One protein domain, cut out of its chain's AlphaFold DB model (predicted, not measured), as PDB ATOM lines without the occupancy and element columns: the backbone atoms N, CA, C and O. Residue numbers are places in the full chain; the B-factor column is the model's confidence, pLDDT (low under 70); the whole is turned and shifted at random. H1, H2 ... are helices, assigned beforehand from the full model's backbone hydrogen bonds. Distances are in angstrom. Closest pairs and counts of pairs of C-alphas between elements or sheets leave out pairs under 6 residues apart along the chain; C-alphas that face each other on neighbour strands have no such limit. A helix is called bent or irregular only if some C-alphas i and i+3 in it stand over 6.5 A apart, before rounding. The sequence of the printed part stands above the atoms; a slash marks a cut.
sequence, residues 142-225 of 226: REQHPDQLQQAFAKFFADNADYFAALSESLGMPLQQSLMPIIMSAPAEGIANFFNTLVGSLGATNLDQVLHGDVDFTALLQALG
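What this domain is: This is residues 142 to 225 of the 226 residues of an uncharacterized protein of Candidatus Acetothermia bacterium (UniProt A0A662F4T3). What shape do the helices make? Six helices stand in an open ring round a middle with little backbone in it: H1, H3 and H4 run nearly lengthwise, each a wall of the ring, and the short H6 packs side by side with H1. H2 crosses one end between H1 and H3, and the short H5 lies near the last turns of H4, with the chain folding back from it to H6. How large is it, and of what class? The printed part has 84 residues with six named helices, H1 to H6 in chain order, and no named strand, and its class is all helix. It is compact, with a radius of gyration of the C-alphas of 12.7 A and spans of 32 by 31 by 23 A.

Where its parts are: Where are the longest helices? H1, residues 146 to 159, measures 20.0 A from C-alpha 146 at (-17.907, -23.420, 41.121) to C-alpha 159. H4, residues 188 to 201, measures 19.8 A and ends with C-alpha 201 at (-10.040, -10.345, 18.277). Where are the others? H2 is residues 161 to 171, 14.4 A, and H3 is residues 175 to 185, 16.4 A. H5 is residues 207 to 211, 6.3 A, and H6 is residues 218 to 224, 9.9 A, ending with C-alpha 224 at (-7.178, -17.845, 40.074). Are any irregular? H2 and H3 only just are: C-alphas 163 and 166 are 6.9 A apart, and C-alphas 178 and 181 are 6.7 A apart.

How they stand to each other: What stands beside H1? H1 and H6 touch at a shallow tilt of 13 degrees, opposite ways, the closest C-alphas being those of Ala 152 and Ala 219, 5.5 A apart. H1 and H3 are close but not clearly touching, with C-alphas 157 and 176 the closest at 6.7 A, at a shallow tilt of 25 degrees, opposite ways. What of H2, H4 and H5? H2 and H3 only just touch, with 3 pairs of C-alphas within 8 A, the closest Ser 168 and Leu 175 at 5.2 A, and are about perpendicular at 85 degrees. H4 is close to but not clearly touching H3, closest C-alphas Ile 183 and Ile 191 at 6.6 A, and H5, closest C-alphas Val 199 and Val 210 at 7.2 A; H1 and H4 are apart. Do the backbones hold their pairs? Every O i to N i+4 pair is within hydrogen-bond range in H1, H4, H5 and H6, and 5 of 7 are in H2 and in H3.

The domain as a whole: How far does it reach? The two C-alphas farthest apart are those of Gln 144 and Ser 170, 34.1 A. Are there cuts, long links or weak places? The printed part has no cut, no link is long, and no printed residue is under 70 in pLDDT, the mean of the printed part being 86.2.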
ATOM      1  N   ARG A 142     -13.584 -24.365  38.735       93.06
ATOM      2  CA  ARG A 142     -14.877 -24.977  38.398       93.06
ATOM      3  C   ARG A 142     -15.136 -26.248  39.201       93.06
ATOM      4  O   ARG A 142     -16.257 -26.462  39.647       93.06
ATOM      5  N   GLU A 143     -14.125 -27.097  39.350       91.06
ATOM      6  CA  GLU A 143     -14.242 -28.382  40.044       91.06
ATOM      7  C   GLU A 143     -14.280 -28.228  41.566       91.06
ATOM      8  O   GLU A 143     -15.010 -28.949  42.243       91.06
ATOM      9  N   GLN A 144     -13.512 -27.280  42.107       91.06
ATOM     10  CA  GLN A 144     -13.335 -27.118  43.552       91.06
ATOM     11  C   GLN A 144     -14.296 -26.088  44.159       91.06
ATOM     12  O   GLN A 144     -14.845 -26.309  45.239       91.06
ATOM     13  N   HIS A 145     -14.523 -24.970  43.465       92.38
ATOM     14  CA  HIS A 145     -15.275 -23.808  43.950       92.38
ATOM     15  C   HIS A 145     -16.128 -23.166  42.831       92.38
ATOM     16  O   HIS A 145     -15.928 -21.997  42.479       92.38
ATOM     17  N   PRO A 146     -17.119 -23.888  42.268       90.62
ATOM     18  CA  PRO A 146     -17.907 -23.420  41.121       90.62
ATOM     19  C   PRO A 146     -18.652 -22.099  41.368       90.62
ATOM     20  O   PRO A 146     -18.860 -21.324  40.433       90.62
ATOM     21  N   ASP A 147     -19.039 -21.811  42.612       92.44
ATOM     22  CA  ASP A 147     -19.699 -20.551  42.972       92.44
ATOM     23  C   ASP A 147     -18.731 -19.362  42.911       92.44
ATOM     24  O   ASP A 147     -19.102 -18.282  42.452       92.44
ATOM     25  N   GLN A 148     -17.472 -19.563  43.319       92.31
ATOM     26  CA  GLN A 148     -16.429 -18.540  43.226       92.31
ATOM     27  C   GLN A 148     -16.113 -18.226  41.761       92.31
ATOM     28  O   GLN A 148     -15.986 -17.058  41.398       92.31
ATOM     29  N   LEU A 149     -16.061 -19.254  40.906       92.44
ATOM     30  CA  LEU A 149     -15.880 -19.076  39.466       92.44
ATOM     31  C   LEU A 149     -17.008 -18.230  38.857       92.44
ATOM     32  O   LEU A 149     -16.746 -17.269  38.136       92.44
ATOM     33  N   GLN A 150     -18.264 -18.557  39.171       90.44
ATOM     34  CA  GLN A 150     -19.418 -17.800  38.680       90.44
ATOM     35  C   GLN A 150     -19.384 -16.338  39.136       90.44
ATOM     36  O   GLN A 150     -19.669 -15.449  38.337       90.44
ATOM     37  N   GLN A 151     -19.005 -16.078  40.391       93.00
ATOM     38  CA  GLN A 151     -18.859 -14.718  40.913       93.00
ATOM     39  C   GLN A 151     -17.743 -13.946  40.200       93.00
ATOM     40  O   GLN A 151     -17.952 -12.791  39.829       93.00
ATOM     41  N   ALA A 152     -16.593 -14.582  39.962       93.62
ATOM     42  CA  ALA A 152     -15.472 -13.967  39.257       93.62
ATOM     43  C   ALA A 152     -15.857 -13.568  37.825       93.62
ATOM     44  O   ALA A 152     -15.629 -12.429  37.421       93.62
ATOM     45  N   PHE A 153     -16.522 -14.462  37.085       92.62
ATOM     46  CA  PHE A 153     -17.016 -14.148  35.744       92.62
ATOM     47  C   PHE A 153     -18.125 -13.096  35.753       92.62
ATOM     48  O   PHE A 153     -18.109 -12.197  34.918       92.62
ATOM     49  N   ALA A 154     -19.073 -13.159  36.691       92.12
ATOM     50  CA  ALA A 154     -20.111 -12.138  36.810       92.12
ATOM     51  C   ALA A 154     -19.506 -10.748  37.055       92.12
ATOM     52  O   ALA A 154     -19.921  -9.782  36.418       92.12
ATOM     53  N   LYS A 155     -18.490 -10.660  37.922       93.81
ATOM     54  CA  LYS A 155     -17.740  -9.426  38.153       93.81
ATOM     55  C   LYS A 155     -16.981  -8.981  36.900       93.81
ATOM     56  O   LYS A 155     -17.124  -7.832  36.510       93.81
ATOM     57  N   PHE A 156     -16.272  -9.886  36.228       92.25
ATOM     58  CA  PHE A 156     -15.569  -9.594  34.975       92.25
ATOM     59  C   PHE A 156     -16.491  -8.991  33.905       92.25
ATOM     60  O   PHE A 156     -16.165  -7.962  33.321       92.25
ATOM     61  N   PHE A 157     -17.664  -9.580  33.663       90.75
ATOM     62  CA  PHE A 157     -18.611  -9.030  32.688       90.75
ATOM     63  C   PHE A 157     -19.213  -7.693  33.132       90.75
ATOM     64  O   PHE A 157     -19.480  -6.850  32.281       90.75
ATOM     65  N   ALA A 158     -19.425  -7.491  34.435       92.00
ATOM     66  CA  ALA A 158     -19.934  -6.230  34.966       92.00
ATOM     67  C   ALA A 158     -18.906  -5.093  34.853       92.00
ATOM     68  O   ALA A 158     -19.261  -4.005  34.406       92.00
ATOM     69  N   ASP A 159     -17.644  -5.354  35.205       92.19
ATOM     70  CA  ASP A 159     -16.559  -4.367  35.144       92.19
ATOM     71  C   ASP A 159     -16.253  -3.947  33.691       92.19
ATOM     72  O   ASP A 159     -15.829  -2.823  33.444       92.19
ATOM     73  N   ASN A 160     -16.543  -4.821  32.719       89.62
ATOM     74  CA  ASN A 160     -16.284  -4.612  31.292       89.62
ATOM     75  C   ASN A 160     -17.562  -4.396  30.454       89.62
ATOM     76  O   ASN A 160     -17.555  -4.594  29.235       89.62
ATOM     77  N   ALA A 161     -18.681  -4.029  31.086       88.50
ATOM     78  CA  ALA A 161     -19.989  -3.976  30.429       88.50
ATOM     79  C   ALA A 161     -20.018  -3.040  29.207       88.50
ATOM     80  O   ALA A 161     -20.550  -3.416  28.160       88.50
ATOM     81  N   ASP A 162     -19.404  -1.858  29.318       86.06
ATOM     82  CA  ASP A 162     -19.352  -0.869  28.234       86.06
ATOM     83  C   ASP A 162     -18.582  -1.402  27.018       86.06
ATOM     84  O   ASP A 162     -18.995  -1.216  25.873       86.06
ATOM     85  N   TYR A 163     -17.495  -2.133  27.269       82.69
ATOM     86  CA  TYR A 163     -16.659  -2.716  26.226       82.69
ATOM     87  C   TYR A 163     -17.368  -3.872  25.505       82.69
ATOM     88  O   TYR A 163     -17.303  -4.008  24.283       82.69
ATOM     89  N   PHE A 164     -18.121  -4.687  26.248       84.00
ATOM     90  CA  PHE A 164     -18.860  -5.817  25.686       84.00
ATOM     91  C   PHE A 164     -20.239  -5.459  25.128       84.00
ATOM     92  O   PHE A 164     -20.883  -6.330  24.533       84.00
ATOM     93  N   ALA A 165     -20.700  -4.212  25.268       83.75
ATOM     94  CA  ALA A 165     -22.002  -3.776  24.767       83.75
ATOM     95  C   ALA A 165     -22.109  -3.942  23.241       83.75
ATOM     96  O   ALA A 165     -23.030  -4.601  22.760       83.75
ATOM     97  N   ALA A 166     -21.119  -3.441  22.493       77.06
ATOM     98  CA  ALA A 166     -21.087  -3.546  21.032       77.06
ATOM     99  C   ALA A 166     -20.989  -5.007  20.551       77.06
ATOM    100  O   ALA A 166     -21.643  -5.404  19.584       77.06
ATOM    101  N   LEU A 167     -20.207  -5.833  21.256       75.88
ATOM    102  CA  LEU A 167     -20.071  -7.253  20.937       75.88
ATOM    103  C   LEU A 167     -21.368  -8.025  21.231       75.88
ATOM    104  O   LEU A 167     -21.787  -8.855  20.428       75.88
ATOM    105  N   SER A 168     -22.042  -7.718  22.340       81.94
ATOM    106  CA  SER A 168     -23.335  -8.318  22.694       81.94
ATOM    107  C   SER A 168     -24.440  -7.918  21.711       81.94
ATOM    108  O   SER A 168     -25.263  -8.754  21.341       81.94
ATOM    109  N   GLU A 169     -24.440  -6.665  21.238       82.00
ATOM    110  CA  GLU A 169     -25.366  -6.193  20.201       82.00
ATOM    111  C   GLU A 169     -25.159  -6.953  18.883       82.00
ATOM    112  O   GLU A 169     -26.121  -7.456  18.304       82.00
ATOM    113  N   SER A 170     -23.902  -7.139  18.460       78.12
ATOM    114  CA  SER A 170     -23.569  -7.934  17.270       78.12
ATOM    115  C   SER A 170     -23.987  -9.404  17.384       78.12
ATOM    116  O   SER A 170     -24.295 -10.025  16.366       78.12
ATOM    117  N   LEU A 171     -23.958  -9.983  18.587       75.31
ATOM    118  CA  LEU A 171     -24.347 -11.375  18.834       75.31
ATOM    119  C   LEU A 171     -25.863 -11.546  19.024       75.31
ATOM    120  O   LEU A 171     -26.356 -12.673  19.017       75.31
ATOM    121  N   GLY A 172     -26.609 -10.452  19.208       82.25
ATOM    122  CA  GLY A 172     -28.043 -10.479  19.504       82.25
ATOM    123  C   GLY A 172     -28.391 -11.079  20.873       82.25
ATOM    124  O   GLY A 172     -29.561 -11.357  21.139       82.25
ATOM    125  N   MET A 173     -27.399 -11.296  21.741       85.75
ATOM    126  CA  MET A 173     -27.576 -11.812  23.098       85.75
ATOM    127  C   MET A 173     -26.423 -11.379  24.016       85.75
ATOM    128  O   MET A 173     -25.334 -11.074  23.524       85.75
ATOM    129  N   PRO A 174     -26.619 -11.367  25.350       84.62
ATOM    130  CA  PRO A 174     -25.556 -11.004  26.280       84.62
ATOM    131  C   PRO A 174     -24.362 -11.955  26.165       84.62
ATOM    132  O   PRO A 174     -24.526 -13.168  26.313       84.62
ATOM    133  N   LEU A 175     -23.157 -11.405  25.987       82.69
ATOM    134  CA  LEU A 175     -21.923 -12.182  25.828       82.69
ATOM    135  C   LEU A 175     -21.718 -13.209  26.955       82.69
ATOM    136  O   LEU A 175     -21.360 -14.357  26.701       82.69
ATOM    137  N   GLN A 176     -22.031 -12.834  28.197       85.25
ATOM    138  CA  GLN A 176     -21.974 -13.741  29.345       85.25
ATOM    139  C   GLN A 176     -22.819 -15.009  29.140       85.25
ATOM    140  O   GLN A 176     -22.373 -16.106  29.472       85.25
ATOM    141  N   GLN A 177     -24.023 -14.885  28.574       84.69
ATOM    142  CA  GLN A 177     -24.906 -16.032  28.339       84.69
ATOM    143  C   GLN A 177     -24.360 -16.960  27.251       84.69
ATOM    144  O   GLN A 177     -24.573 -18.168  27.323       84.69
ATOM    145  N   SER A 178     -23.635 -16.416  26.273       82.44
ATOM    146  CA  SER A 178     -22.977 -17.206  25.231       82.44
ATOM    147  C   SER A 178     -21.723 -17.916  25.742       82.44
ATOM    148  O   SER A 178     -21.468 -19.059  25.367       82.44
ATOM    149  N   LEU A 179     -20.938 -17.259  26.603       83.44
ATOM    150  CA  LEU A 179     -19.617 -17.746  27.010       83.44
ATOM    151  C   LEU A 179     -19.643 -18.683  28.218       83.44
ATOM    152  O   LEU A 179     -18.898 -19.661  28.241       83.44
ATOM    153  N   MET A 180     -20.510 -18.439  29.205       86.38
ATOM    154  CA  MET A 180     -20.544 -19.257  30.425       86.38
ATOM    155  C   MET A 180     -20.756 -20.760  30.163       86.38
ATOM    156  O   MET A 180     -20.040 -21.555  30.771       86.38
ATOM    157  N   PRO A 181     -21.648 -21.204  29.253       86.25
ATOM    158  CA  PRO A 181     -21.793 -22.631  28.947       86.25
ATOM    159  C   PRO A 181     -20.504 -23.277  28.420       86.25
ATOM    160  O   PRO A 181     -20.207 -24.425  28.756       86.25
ATOM    161  N   ILE A 182     -19.718 -22.535  27.631       84.75
ATOM    162  CA  ILE A 182     -18.432 -22.997  27.092       84.75
ATOM    163  C   ILE A 182     -17.427 -23.123  28.236       84.75
ATOM    164  O   ILE A 182     -16.861 -24.191  28.438       84.75
ATOM    165  N   ILE A 183     -17.275 -22.079  29.053       85.94
ATOM    166  CA  ILE A 183     -16.383 -22.064  30.223       85.94
ATOM    167  C   ILE A 183     -16.693 -23.211  31.200       85.94
ATOM    168  O   ILE A 183     -15.791 -23.857  31.737       85.94
ATOM    169  N   MET A 184     -17.974 -23.525  31.399       87.06
ATOM    170  CA  MET A 184     -18.406 -24.571  32.328       87.06
ATOM    171  C   MET A 184     -18.252 -26.001  31.792       87.06
ATOM    172  O   MET A 184     -18.379 -26.943  32.569       87.06
ATOM    173  N   SER A 185     -17.969 -26.191  30.501       89.25
ATOM    174  CA  SER A 185     -17.890 -27.527  29.885       89.25
ATOM    175  C   SER A 185     -16.569 -27.821  29.179       89.25
ATOM    176  O   SER A 185     -16.174 -28.982  29.080       89.25
ATOM    177  N   ALA A 186     -15.863 -26.793  28.711       91.75
ATOM    178  CA  ALA A 186     -14.638 -26.953  27.948       91.75
ATOM    179  C   ALA A 186     -13.483 -27.498  28.816       91.75
ATOM    180  O   ALA A 186     -13.399 -27.190  30.015       91.75
ATOM    181  N   PRO A 187     -12.581 -28.305  28.229       92.31
ATOM    182  CA  PRO A 187     -11.302 -28.636  28.849       92.31
ATOM    183  C   PRO A 187     -10.375 -27.410  28.870       92.31
ATOM    184  O   PRO A 187     -10.596 -26.451  28.130       92.31
ATOM    185  N   ALA A 188      -9.311 -27.464  29.677       91.56
ATOM    186  CA  ALA A 188      -8.372 -26.353  29.872       91.56
ATOM    187  C   ALA A 188      -7.805 -25.817  28.548       91.56
ATOM    188  O   ALA A 188      -7.837 -24.615  28.307       91.56
ATOM    189  N   GLU A 189      -7.384 -26.710  27.649       90.31
ATOM    190  CA  GLU A 189      -6.885 -26.354  26.315       90.31
ATOM    191  C   GLU A 189      -7.937 -25.606  25.477       90.31
ATOM    192  O   GLU A 189      -7.636 -24.612  24.819       90.31
ATOM    193  N   GLY A 190      -9.202 -26.034  25.542       88.12
ATOM    194  CA  GLY A 190     -10.302 -25.358  24.853       88.12
ATOM    195  C   GLY A 190     -10.531 -23.939  25.377       88.12
ATOM    196  O   GLY A 190     -10.788 -23.026  24.595       88.12
ATOM    197  N   ILE A 191     -10.387 -23.743  26.690       89.31
ATOM    198  CA  ILE A 191     -10.501 -22.432  27.337       89.31
ATOM    199  C   ILE A 191      -9.307 -21.540  26.976       89.31
ATOM    200  O   ILE A 191      -9.512 -20.376  26.639       89.31
ATOM    201  N   ALA A 192      -8.086 -22.080  26.972       89.44
ATOM    202  CA  ALA A 192      -6.879 -21.359  26.570       89.44
ATOM    203  C   ALA A 192      -6.964 -20.878  25.109       89.44
ATOM    204  O   ALA A 192      -6.755 -19.701  24.822       89.44
ATOM    205  N   ASN A 193      -7.375 -21.760  24.192       86.31
ATOM    206  CA  ASN A 193      -7.569 -21.417  22.780       86.31
ATOM    207  C   ASN A 193      -8.660 -20.358  22.586       86.31
ATOM    208  O   ASN A 193      -8.504 -19.431  21.784       86.31
ATOM    209  N   PHE A 194      -9.762 -20.474  23.332       85.56
ATOM    210  CA  PHE A 194     -10.823 -19.472  23.327       85.56
ATOM    211  C   PHE A 194     -10.308 -18.112  23.813       85.56
ATOM    212  O   PHE A 194     -10.550 -17.102  23.155       85.56
ATOM    213  N   PHE A 195      -9.558 -18.083  24.916       85.38
ATOM    214  CA  PHE A 195      -8.960 -16.865  25.454       85.38
ATOM    215  C   PHE A 195      -8.011 -16.201  24.452       85.38
ATOM    216  O   PHE A 195      -8.176 -15.022  24.154       85.38
ATOM    217  N   ASN A 196      -7.086 -16.960  23.861       82.94
ATOM    218  CA  ASN A 196      -6.155 -16.439  22.859       82.94
ATOM    219  C   ASN A 196      -6.893 -15.869  21.636       82.94
ATOM    220  O   ASN A 196      -6.528 -14.815  21.117       82.94
ATOM    221  N   THR A 197      -7.978 -16.523  21.211       81.44
ATOM    222  CA  THR A 197      -8.831 -16.032  20.118       81.44
ATOM    223  C   THR A 197      -9.544 -14.736  20.500       81.44
ATOM    224  O   THR A 197      -9.570 -13.795  19.707       81.44
ATOM    225  N   LEU A 198     -10.109 -14.674  21.709       79.25
ATOM    226  CA  LEU A 198     -10.772 -13.482  22.228       79.25
ATOM    227  C   LEU A 198      -9.782 -12.317  22.263       79.25
ATOM    228  O   LEU A 198     -10.014 -11.313  21.601       79.25
ATOM    229  N   VAL A 199      -8.653 -12.474  22.951       82.06
ATOM    230  CA  VAL A 199      -7.604 -11.454  23.079       82.06
ATOM    231  C   VAL A 199      -7.124 -10.965  21.709       82.06
ATOM    232  O   VAL A 199      -7.055  -9.758  21.482       82.06
ATOM    233  N   GLY A 200      -6.892 -11.882  20.764       79.00
ATOM    234  CA  GLY A 200      -6.536 -11.526  19.391       79.00
ATOM    235  C   GLY A 200      -7.633 -10.735  18.668       79.00
ATOM    236  O   GLY A 200      -7.336  -9.753  17.990       79.00
ATOM    237  N   SER A 201      -8.908 -11.099  18.845       73.88
ATOM    238  CA  SER A 201     -10.040 -10.345  18.277       73.88
ATOM    239  C   SER A 201     -10.193  -8.945  18.876       73.88
ATOM    240  O   SER A 201     -10.652  -8.033  18.193       73.88
ATOM    241  N   LEU A 202      -9.754  -8.764  20.124       74.00
ATOM    242  CA  LEU A 202      -9.711  -7.474  20.810       74.00
ATOM    243  C   LEU A 202      -8.484  -6.632  20.414       74.00
ATOM    244  O   LEU A 202      -8.322  -5.518  20.900       74.00
ATOM    245  N   GLY A 203      -7.629  -7.143  19.520       75.38
ATOM    246  CA  GLY A 203      -6.458  -6.442  18.994       75.38
ATOM    247  C   GLY A 203      -5.222  -6.509  19.890       75.38
ATOM    248  O   GLY A 203      -4.200  -5.908  19.554       75.38
ATOM    249  N   ALA A 204      -5.279  -7.249  20.998       83.06
ATOM    250  CA  ALA A 204      -4.124  -7.474  21.850       83.06
ATOM    251  C   ALA A 204      -3.212  -8.552  21.239       83.06
ATOM    252  O   ALA A 204      -3.645  -9.620  20.810       83.06
ATOM    253  N   THR A 205      -1.921  -8.243  21.184       81.25
ATOM    254  CA  THR A 205      -0.876  -9.029  20.503       81.25
ATOM    255  C   THR A 205       0.234  -9.486  21.443       81.25
ATOM    256  O   THR A 205       1.114 -10.243  21.044       81.25
ATOM    257  N   ASN A 206       0.226  -9.011  22.687       84.12
ATOM    258  CA  ASN A 206       1.220  -9.345  23.695       84.12
ATOM    259  C   ASN A 206       0.612  -9.273  25.101       84.12
ATOM    260  O   ASN A 206      -0.484  -8.748  25.291       84.12
ATOM    261  N   LEU A 207       1.344  -9.808  26.080       86.19
ATOM    262  CA  LEU A 207       0.886  -9.913  27.461       86.19
ATOM    263  C   LEU A 207       0.598  -8.547  28.106       86.19
ATOM    264  O   LEU A 207      -0.391  -8.407  28.816       86.19
ATOM    265  N   ASP A 208       1.425  -7.537  27.835       84.31
ATOM    266  CA  ASP A 208       1.271  -6.200  28.420       84.31
ATOM    267  C   ASP A 208      -0.065  -5.556  28.027       84.31
ATOM    268  O   ASP A 208      -0.781  -5.029  28.874       84.31
ATOM    269  N   GLN A 209      -0.466  -5.709  26.762       84.31
ATOM    270  CA  GLN A 209      -1.761  -5.237  26.266       84.31
ATOM    271  C   GLN A 209      -2.955  -5.948  26.908       84.31
ATOM    272  O   GLN A 209      -4.044  -5.389  26.933       84.31
ATOM    273  N   VAL A 210      -2.778  -7.168  27.412       83.56
ATOM    274  CA  VAL A 210      -3.838  -7.887  28.130       83.56
ATOM    275  C   VAL A 210      -3.911  -7.455  29.585       83.56
ATOM    276  O   VAL A 210      -5.003  -7.280  30.112       83.56
ATOM    277  N   LEU A 211      -2.761  -7.280  30.238       85.25
ATOM    278  CA  LEU A 211      -2.702  -6.937  31.659       85.25
ATOM    279  C   LEU A 211      -3.002  -5.458  31.935       85.25
ATOM    280  O   LEU A 211      -3.459  -5.126  33.026       85.25
ATOM    281  N   HIS A 212      -2.753  -4.579  30.963       82.94
ATOM    282  CA  HIS A 212      -2.896  -3.127  31.108       82.94
ATOM    283  C   HIS A 212      -3.780  -2.486  30.025       82.94
ATOM    284  O   HIS A 212      -3.755  -1.267  29.854       82.94
ATOM    285  N   GLY A 213      -4.513  -3.297  29.255       82.25
ATOM    286  CA  GLY A 213      -5.402  -2.827  28.193       82.25
ATOM    287  C   GLY A 213      -6.779  -2.379  28.680       82.25
ATOM    288  O   GLY A 213      -7.020  -2.204  29.872       82.25
ATOM    289  N   ASP A 214      -7.697  -2.226  27.725       83.19
ATOM    290  CA  ASP A 214      -9.048  -1.700  27.968       83.19
ATOM    291  C   ASP A 214      -9.993  -2.703  28.654       83.19
ATOM    292  O   ASP A 214     -11.032  -2.305  29.180       83.19
ATOM    293  N   VAL A 215      -9.651  -3.999  28.644       86.00
ATOM    294  CA  VAL A 215     -10.419  -5.047  29.327       86.00
ATOM    295  C   VAL A 215      -9.782  -5.363  30.673       86.00
ATOM    296  O   VAL A 215      -8.642  -5.813  30.741       86.00
ATOM    297  N   ASP A 216     -10.549  -5.190  31.745       88.62
ATOM    298  CA  ASP A 216     -10.133  -5.486  33.109       88.62
ATOM    299  C   ASP A 216     -10.280  -6.985  33.420       88.62
ATOM    300  O   ASP A 216     -11.380  -7.489  33.666       88.62
ATOM    301  N   PHE A 217      -9.156  -7.705  33.436       88.19
ATOM    302  CA  PHE A 217      -9.080  -9.121  33.816       88.19
ATOM    303  C   PHE A 217      -8.879  -9.351  35.321       88.19
ATOM    304  O   PHE A 217      -8.848 -10.506  35.757       88.19
ATOM    305  N   THR A 218      -8.774  -8.296  36.134       89.81
ATOM    306  CA  THR A 218      -8.367  -8.368  37.547       89.81
ATOM    307  C   THR A 218      -9.210  -9.353  38.351       89.81
ATOM    308  O   THR A 218      -8.666 -10.152  39.110       89.81
ATOM    309  N   ALA A 219     -10.533  -9.351  38.163       90.19
ATOM    310  CA  ALA A 219     -11.429 -10.254  38.885       90.19
ATOM    311  C   ALA A 219     -11.156 -11.739  38.584       90.19
ATOM    312  O   ALA A 219     -11.246 -12.576  39.485       90.19
ATOM    313  N   LEU A 220     -10.811 -12.067  37.333       89.94
ATOM    314  CA  LEU A 220     -10.466 -13.430  36.934       89.94
ATOM    315  C   LEU A 220      -9.084 -13.814  37.460       89.94
ATOM    316  O   LEU A 220      -8.953 -14.868  38.072       89.94
ATOM    317  N   LEU A 221      -8.081 -12.950  37.293       90.25
ATOM    318  CA  LEU A 221      -6.718 -13.213  37.770       90.25
ATOM    319  C   LEU A 221      -6.692 -13.440  39.288       90.25
ATOM    320  O   LEU A 221      -6.213 -14.474  39.750       90.25
ATOM    321  N   GLN A 222      -7.355 -12.572  40.059       89.50
ATOM    322  CA  GLN A 222      -7.455 -12.709  41.515       89.50
ATOM    323  C   GLN A 222      -8.145 -14.003  41.950       89.50
ATOM    324  O   GLN A 222      -7.695 -14.653  42.893       89.50
ATOM    325  N   ALA A 223      -9.233 -14.397  41.278       88.56
ATOM    326  CA  ALA A 223      -9.936 -15.636  41.602       88.56
ATOM    327  C   ALA A 223      -9.070 -16.884  41.359       88.56
ATOM    328  O   ALA A 223      -9.281 -17.910  42.005       88.56
ATOM    329  N   LEU A 224      -8.101 -16.780  40.451       87.31
ATOM    330  CA  LEU A 224      -7.178 -17.845  40.074       87.31
ATOM    331  C   LEU A 224      -5.832 -17.778  40.819       87.31
ATOM    332  O   LEU A 224      -5.021 -18.689  40.673       87.31
ATOM    333  N   GLY A 225      -5.604 -16.741  41.633       83.75
ATOM    334  CA  GLY A 225      -4.345 -16.528  42.355       83.75
ATOM    335  C   GLY A 225      -3.188 -16.040  41.474       83.75
ATOM    336  O   GLY A 225      -2.025 -16.284  41.813       83.75
TER     337      GLY A 225